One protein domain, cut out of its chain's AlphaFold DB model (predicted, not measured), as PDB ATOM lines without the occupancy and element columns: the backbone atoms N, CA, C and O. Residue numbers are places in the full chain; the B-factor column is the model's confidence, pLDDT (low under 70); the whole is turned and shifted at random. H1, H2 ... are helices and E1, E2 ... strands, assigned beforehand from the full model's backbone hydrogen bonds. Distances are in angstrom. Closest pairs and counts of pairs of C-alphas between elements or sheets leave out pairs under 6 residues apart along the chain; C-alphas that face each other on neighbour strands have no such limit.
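AT A GLANCE: This is residues 497 to 553 of the 565 residues of the protein "Arylsulfatase" of Paracoccidioides lutzii (strain ATCC MYA-826 / Pb01) (UniProt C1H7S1). A small antiparallel sheet of three strands has one long helix, H2, packed across one face, while its other face is bare. Beyond the E3 side of the sheet, residues 519 to 533 stick out as a wide loop that holds the short helix H1 and leads back to H2. The printed part has 57 residues, with the named elements E1, E2, E3, H1 and H2 in that order along the chain, and its class is mixed, helices and strands. The sheet's order is E1, E2, E3. The whole is only just compact, close to loose, with a radius of gyration of the C-alphas of 12.0 A and spans of 34 by 26 by 15 A.

IN THESE COORDINATES: E1 is residues 497 to 501, beginning at C-alpha 497 at (158.274, 146.816, 85.993). E2 is residues 504 to 509, 17.4 A from first to last C-alpha. E3 is residues 512 to 516, 13.6 A long, as is E1. H1 is residues 526 to 529, 5.5 A long. H2 is residues 532 to 552, 30.1 A long, from C-alpha 532 at (152.998, 124.292, 90.940) to C-alpha 552 at (165.691, 151.635, 91.446).

HOW THE PARTS SIT: E1, E2 and E3 form a meander, each strand the antiparallel neighbour of the one before. E1 and E2 are a hairpin at 175 degrees between their directions, with N 499 and O 506 within hydrogen-bond range at 2.8 A. E2 and E3 are a hairpin at 165 degrees, with N 514 and O 507 within range at 2.8 A. E1 and E3 are the edge strands. H2 is on the sheet at a height of 7.8 A, and the two make two layers, a helix on one face of a sheet. It lies over E1, E2 and E3, over E2 only just, with 3 of its C-alphas. It runs across the strands, at 72 degrees to E3 on the local plane. The closest C-alphas of E2 and H2, those of Val 507 and Trp 545, are 5.9 A apart. Those of E3 and H2, Ala 514 and Ser 541, are 6.3 A apart. H1 is not on the sheet; it is close to H2 but not clearly touching, the closest C-alphas, of Glu 528 and Arg 534, being 7.4 A apart. In H2 every O i to N i+4 pair is within hydrogen-bond range; H1 is too short for such a pair.

THE WHOLE: The two C-alphas farthest apart, those of Arg 527 and Gly 553, are 34.5 A apart. Residues 519 to 533 stand free; without them the body spans 26 by 23 by 14 A. The printed part has no cut, and no link is long. The mean pLDDT of the printed part is 72.4, with residues 501 to 503 and 517 to 532 under 70.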
ATOM      1  N   THR A 497     158.810 145.532  85.520       77.75
ATOM      2  CA  THR A 497     158.274 146.816  85.993       77.75
ATOM      3  C   THR A 497     157.614 146.595  87.338       77.75
ATOM      4  O   THR A 497     156.779 145.697  87.478       77.75
ATOM      5  N   GLY A 498     157.989 147.387  88.335       79.48
ATOM      6  CA  GLY A 498     157.444 147.292  89.680       79.48
ATOM      7  C   GLY A 498     156.885 148.624  90.152       79.48
ATOM      8  O   GLY A 498     157.239 149.681  89.646       79.48
ATOM      9  N   TRP A 499     155.992 148.590  91.134       79.30
ATOM     10  CA  TRP A 499     155.577 149.804  91.821       79.30
ATOM     11  C   TRP A 499     155.406 149.598  93.315       79.30
ATOM     12  O   TRP A 499     155.019 148.520  93.759       79.30
ATOM     13  N   GLU A 500     155.679 150.655  94.077       79.17
ATOM     14  CA  GLU A 500     155.358 150.788  95.495       79.17
ATOM     15  C   GLU A 500     154.553 152.077  95.677       79.17
ATOM     16  O   GLU A 500     154.976 153.140  95.234       79.17
ATOM     17  N   LEU A 501     153.367 151.981  96.279       68.30
ATOM     18  CA  LEU A 501     152.569 153.147  96.643       68.30
ATOM     19  C   LEU A 501     151.788 152.856  97.924       68.30
ATOM     20  O   LEU A 501     151.008 151.901  97.977       68.30
ATOM     21  N   PHE A 502     151.966 153.695  98.945       66.37
ATOM     22  CA  PHE A 502     151.326 153.540 100.258       66.37
ATOM     23  C   PHE A 502     151.578 152.158 100.892       66.37
ATOM     24  O   PHE A 502     150.685 151.569 101.502       66.37
ATOM     25  N   GLY A 503     152.771 151.585 100.697       67.04
ATOM     26  CA  GLY A 503     153.118 150.252 101.189       67.04
ATOM     27  C   GLY A 503     152.475 149.090 100.421       67.04
ATOM     28  O   GLY A 503     152.778 147.932 100.720       67.04
ATOM     29  N   ARG A 504     151.619 149.358  99.425       71.52
ATOM     30  CA  ARG A 504     151.185 148.357  98.441       71.52
ATOM     31  C   ARG A 504     152.261 148.227  97.381       71.52
ATOM     32  O   ARG A 504     152.831 149.228  96.960       71.52
ATOM     33  N   GLN A 505     152.528 146.999  96.962       78.59
ATOM     34  CA  GLN A 505     153.600 146.704  96.020       78.59
ATOM     35  C   GLN A 505     153.086 145.789  94.923       78.59
ATOM     36  O   GLN A 505     152.230 144.936  95.166       78.59
ATOM     37  N   ALA A 506     153.628 145.931  93.725       81.39
ATOM     38  CA  ALA A 506     153.470 144.922  92.696       81.39
ATOM     39  C   ALA A 506     154.701 144.869  91.804       81.39
ATOM     40  O   ALA A 506     155.395 145.865  91.625       81.39
ATOM     41  N   VAL A 507     154.919 143.711  91.197       83.04
ATOM     42  CA  VAL A 507     155.945 143.492  90.183       83.04
ATOM     43  C   VAL A 507     155.327 142.766  89.005       83.04
ATOM     44  O   VAL A 507     154.497 141.872  89.176       83.04
ATOM     45  N   ARG A 508     155.719 143.157  87.799       78.60
ATOM     46  CA  ARG A 508     155.338 142.508  86.554       78.60
ATOM     47  C   ARG A 508     156.583 142.054  85.811       78.60
ATOM     48  O   ARG A 508     157.543 142.809  85.695       78.60
ATOM     49  N   LYS A 509     156.519 140.842  85.264       79.09
ATOM     50  CA  LYS A 509     157.500 140.289  84.328       79.09
ATOM     51  C   LYS A 509     156.757 139.541  83.223       79.09
ATOM     52  O   LYS A 509     156.113 138.519  83.473       79.09
ATOM     53  N   GLY A 510     156.808 140.068  82.002       76.76
ATOM     54  CA  GLY A 510     156.036 139.540  80.876       76.76
ATOM     55  C   GLY A 510     154.525 139.568  81.146       76.76
ATOM     56  O   GLY A 510     153.964 140.621  81.450       76.76
ATOM     57  N   GLN A 511     153.864 138.410  81.046       71.27
ATOM     58  CA  GLN A 511     152.417 138.252  81.283       71.27
ATOM     59  C   GLN A 511     152.039 138.117  82.770       71.27
ATOM     60  O   GLN A 511     150.857 138.110  83.107       71.27
ATOM     61  N   TRP A 512     153.023 137.984  83.663       77.90
ATOM     62  CA  TRP A 512     152.785 137.693  85.074       77.90
ATOM     63  C   TRP A 512     152.913 138.949  85.921       77.90
ATOM     64  O   TRP A 512     153.852 139.725  85.749       77.90
ATOM     65  N   LYS A 513     151.980 139.121  86.858       78.70
ATOM     66  CA  LYS A 513     151.969 140.202  87.842       78.70
ATOM     67  C   LYS A 513     151.791 139.601  89.234       78.70
ATOM     68  O   LYS A 513     150.804 138.914  89.471       78.70
ATOM     69  N   ALA A 514     152.711 139.894  90.143       81.21
ATOM     70  CA  ALA A 514     152.567 139.603  91.564       81.21
ATOM     71  C   ALA A 514     152.205 140.892  92.311       81.21
ATOM     72  O   ALA A 514     152.742 141.957  92.007       81.21
ATOM     73  N   VAL A 515     151.276 140.805  93.265       78.42
ATOM     74  CA  VAL A 515     150.790 141.940  94.062       78.42
ATOM     75  C   VAL A 515     150.920 141.593  95.538       78.42
ATOM     76  O   VAL A 515     150.451 140.545  95.973       78.42
ATOM     77  N   LEU A 516     151.523 142.487  96.316       72.61
ATOM     78  CA  LEU A 516     151.539 142.396  97.768       72.61
ATOM     79  C   LEU A 516     150.210 142.920  98.322       72.61
ATOM     80  O   LEU A 516     149.946 144.125  98.306       72.61
ATOM     81  N   ILE A 517     149.391 142.008  98.843       67.72
ATOM     82  CA  ILE A 517     148.167 142.338  99.575       67.72
ATOM     83  C   ILE A 517     148.500 142.348 101.069       67.72
ATOM     84  O   ILE A 517     148.858 141.321 101.642       67.72
ATOM     85  N   GLN A 518     148.400 143.511 101.713       63.30
ATOM     86  CA  GLN A 518     148.661 143.625 103.149       63.30
ATOM     87  C   GLN A 518     147.585 142.903 103.976       63.30
ATOM     88  O   GLN A 518     146.404 142.873 103.609       63.30
ATOM     89  N   LYS A 519     147.978 142.355 105.134       59.29
ATOM     90  CA  LYS A 519     147.021 141.850 106.129       59.29
ATOM     91  C   LYS A 519     146.108 143.009 106.590       59.29
ATOM     92  O   LYS A 519     146.604 144.121 106.758       59.29
ATOM     93  N   PRO A 520     144.794 142.780 106.787       55.62
ATOM     94  CA  PRO A 520     144.104 141.485 106.782       55.62
ATOM     95  C   PRO A 520     143.473 141.082 105.431       55.62
ATOM     96  O   PRO A 520     142.810 140.050 105.372       55.62
ATOM     97  N   TYR A 521     143.652 141.858 104.354       58.38
ATOM     98  CA  TYR A 521     142.963 141.634 103.070       58.38
ATOM     99  C   TYR A 521     143.525 140.461 102.251       58.38
ATOM    100  O   TYR A 521     142.848 139.948 101.364       58.38
ATOM    101  N   GLY A 522     144.755 140.026 102.539       57.40
ATOM    102  CA  GLY A 522     145.379 138.879 101.884       57.40
ATOM    103  C   GLY A 522     144.889 137.555 102.465       57.40
ATOM    104  O   GLY A 522     145.588 136.961 103.279       57.40
ATOM    105  N   LYS A 523     143.706 137.081 102.064       51.70
ATOM    106  CA  LYS A 523     143.389 135.646 102.139       51.70
ATOM    107  C   LYS A 523     143.776 135.022 100.801       51.70
ATOM    108  O   LYS A 523     143.285 135.467  99.769       51.70
ATOM    109  N   LEU A 524     144.672 134.037 100.827       51.60
ATOM    110  CA  LEU A 524     145.029 133.238  99.651       51.60
ATOM    111  C   LEU A 524     143.759 132.576  99.102       51.60
ATOM    112  O   LEU A 524     143.053 131.900  99.851       51.60
ATOM    113  N   ASP A 525     143.461 132.773  97.816       55.19
ATOM    114  CA  ASP A 525     142.435 131.977  97.145       55.19
ATOM    115  C   ASP A 525     142.938 130.519  97.090       55.19
ATOM    116  O   ASP A 525     143.998 130.264  96.508       55.19
ATOM    117  N   PRO A 526     142.215 129.539  97.668       51.35
ATOM    118  CA  PRO A 526     142.596 128.126  97.606       51.35
ATOM    119  C   PRO A 526     142.763 127.592  96.175       51.35
ATOM    120  O   PRO A 526     143.417 126.573  95.967       51.35
ATOM    121  N   ARG A 527     142.176 128.258  95.170       49.76
ATOM    122  CA  ARG A 527     142.347 127.911  93.750       49.76
ATOM    123  C   ARG A 527     143.726 128.294  93.206       49.76
ATOM    124  O   ARG A 527     144.130 127.758  92.178       49.76
ATOM    125  N   GLU A 528     144.442 129.209  93.857       54.11
ATOM    126  CA  GLU A 528     145.767 129.671  93.426       54.11
ATOM    127  C   GLU A 528     146.918 128.850  94.023       54.11
ATOM    128  O   GLU A 528     147.974 128.754  93.397       54.11
ATOM    129  N   THR A 529     146.723 128.226  95.191       51.44
ATOM    130  CA  THR A 529     147.777 127.510  95.936       51.44
ATOM    131  C   THR A 529     148.093 126.111  95.400       51.44
ATOM    132  O   THR A 529     149.190 125.607  95.630       51.44
ATOM    133  N   GLY A 530     147.176 125.480  94.658       54.91
ATOM    134  CA  GLY A 530     147.352 124.111  94.153       54.91
ATOM    135  C   GLY A 530     148.203 123.963  92.883       54.91
ATOM    136  O   GLY A 530     148.548 122.843  92.511       54.91
ATOM    137  N   ASP A 531     148.540 125.056  92.190       64.97
ATOM    138  CA  ASP A 531     149.201 125.003  90.882       64.97
ATOM    139  C   ASP A 531     150.712 125.283  90.996       64.97
ATOM    140  O   ASP A 531     151.158 126.429  91.115       64.97
ATOM    141  N   LEU A 532     151.527 124.223  90.911       63.99
ATOM    142  CA  LEU A 532     152.998 124.292  90.940       63.99
ATOM    143  C   LEU A 532     153.576 125.271  89.900       63.99
ATOM    144  O   LEU A 532     154.616 125.893  90.140       63.99
ATOM    145  N   SER A 533     152.910 125.436  88.749       72.71
ATOM    146  CA  SER A 533     153.359 126.357  87.703       72.71
ATOM    147  C   SER A 533     153.270 127.817  88.163       72.71
ATOM    148  O   SER A 533     154.200 128.594  87.920       72.71
ATOM    149  N   ARG A 534     152.212 128.166  88.911       71.20
ATOM    150  CA  ARG A 534     152.017 129.491  89.513       71.20
ATOM    151  C   ARG A 534     152.998 129.745  90.646       71.20
ATOM    152  O   ARG A 534     153.552 130.836  90.706       71.20
ATOM    153  N   MET A 535     153.291 128.744  91.477       70.75
ATOM    154  CA  MET A 535     154.301 128.864  92.539       70.75
ATOM    155  C   MET A 535     155.692 129.187  91.982       70.75
ATOM    156  O   MET A 535     156.360 130.099  92.473       70.75
ATOM    157  N   ARG A 536     156.110 128.520  90.898       78.39
ATOM    158  CA  ARG A 536     157.371 128.853  90.212       78.39
ATOM    159  C   ARG A 536     157.348 130.276  89.647       78.39
ATOM    160  O   ARG A 536     158.316 131.014  89.799       78.39
ATOM    161  N   LYS A 537     156.234 130.690  89.031       81.26
ATOM    162  CA  LYS A 537     156.074 132.057  88.506       81.26
ATOM    163  C   LYS A 537     156.045 133.121  89.598       81.26
ATOM    164  O   LYS A 537     156.564 134.218  89.388       81.26
ATOM    165  N   MET A 538     155.519 132.789  90.772       79.15
ATOM    166  CA  MET A 538     155.592 133.636  91.956       79.15
ATOM    167  C   MET A 538     157.047 133.814  92.401       79.15
ATOM    168  O   MET A 538     157.486 134.945  92.566       79.15
ATOM    169  N   GLN A 539     157.835 132.737  92.499       79.82
ATOM    170  CA  GLN A 539     159.264 132.830  92.839       79.82
ATOM    171  C   GLN A 539     160.062 133.658  91.819       79.82
ATOM    172  O   GLN A 539     160.853 134.514  92.214       79.82
ATOM    173  N   GLU A 540     159.820 133.466  90.516       83.89
ATOM    174  CA  GLU A 540     160.420 134.295  89.457       83.89
ATOM    175  C   GLU A 540     160.060 135.782  89.619       83.89
ATOM    176  O   GLU A 540     160.902 136.651  89.393       83.89
ATOM    177  N   SER A 541     158.821 136.072  90.024       84.09
ATOM    178  CA  SER A 541     158.341 137.437  90.258       84.09
ATOM    179  C   SER A 541     158.981 138.054  91.503       84.09
ATOM    180  O   SER A 541     159.402 139.204  91.460       84.09
ATOM    181  N   LEU A 542     159.126 137.293  92.591       84.00
ATOM    182  CA  LEU A 542     159.803 137.744  93.813       84.00
ATOM    183  C   LEU A 542     161.286 138.036  93.569       84.00
ATOM    184  O   LEU A 542     161.796 139.049  94.038       84.00
ATOM    185  N   HIS A 543     161.965 137.196  92.786       86.29
ATOM    186  CA  HIS A 543     163.343 137.463  92.388       86.29
ATOM    187  C   HIS A 543     163.449 138.727  91.524       86.29
ATOM    188  O   HIS A 543     164.293 139.581  91.784       86.29
ATOM    189  N   ALA A 544     162.540 138.896  90.557       86.03
ATOM    190  CA  ALA A 544     162.469 140.104  89.738       86.03
ATOM    191  C   ALA A 544     162.189 141.365  90.576       86.03
ATOM    192  O   ALA A 544     162.718 142.430  90.277       86.03
ATOM    193  N   TRP A 545     161.399 141.255  91.650       85.56
ATOM    194  CA  TRP A 545     161.190 142.345  92.604       85.56
ATOM    195  C   TRP A 545     162.466 142.702  93.368       85.56
ATOM    196  O   TRP A 545     162.756 143.880  93.554       85.56
ATOM    197  N   ASP A 546     163.254 141.715  93.793       85.19
ATOM    198  CA  ASP A 546     164.520 141.970  94.484       85.19
ATOM    199  C   ASP A 546     165.553 142.656  93.588       85.19
ATOM    200  O   ASP A 546     166.260 143.556  94.048       85.19
ATOM    201  N   GLU A 547     165.637 142.253  92.318       84.25
ATOM    202  CA  GLU A 547     166.457 142.942  91.318       84.25
ATOM    203  C   GLU A 547     165.956 144.369  91.095       84.25
ATOM    204  O   GLU A 547     166.737 145.315  91.195       84.25
ATOM    205  N   PHE A 548     164.644 144.530  90.908       83.54
ATOM    206  CA  PHE A 548     164.007 145.826  90.714       83.54
ATOM    207  C   PHE A 548     164.294 146.788  91.874       83.54
ATOM    208  O   PHE A 548     164.760 147.902  91.653       83.54
ATOM    209  N   VAL A 549     164.101 146.355  93.126       83.53
ATOM    210  CA  VAL A 549     164.357 147.168  94.329       83.53
ATOM    211  C   VAL A 549     165.809 147.647  94.395       83.53
ATOM    212  O   VAL A 549     166.051 148.787  94.798       83.53
ATOM    213  N   LYS A 550     166.770 146.802  93.997       81.48
ATOM    214  CA  LYS A 550     168.194 147.165  93.939       81.48
ATOM    215  C   LYS A 550     168.478 148.170  92.829       81.48
ATOM    216  O   LYS A 550     169.198 149.133  93.073       81.48
ATOM    217  N   GLU A 551     167.914 147.955  91.644       79.24
ATOM    218  CA  GLU A 551     168.108 148.815  90.475       79.24
ATOM    219  C   GLU A 551     167.567 150.228  90.716       79.24
ATOM    220  O   GLU A 551     168.256 151.215  90.459       79.24
ATOM    221  N   VAL A 552     166.353 150.337  91.264       78.35
ATOM    222  CA  VAL A 552     165.691 151.635  91.446       78.35
ATOM    223  C   VAL A 552     165.932 152.271  92.822       78.35
ATOM    224  O   VAL A 552     165.509 153.404  93.049       78.35
ATOM    225  N   GLY A 553     166.576 151.583  93.769       73.24
ATOM    226  CA  GLY A 553     166.913 152.130  95.095       73.24
ATOM    227  C   GLY A 553     165.720 152.378  96.037       73.24
ATOM    228  O   GLY A 553     165.763 153.287  96.880       73.24
TER     229      GLY A 553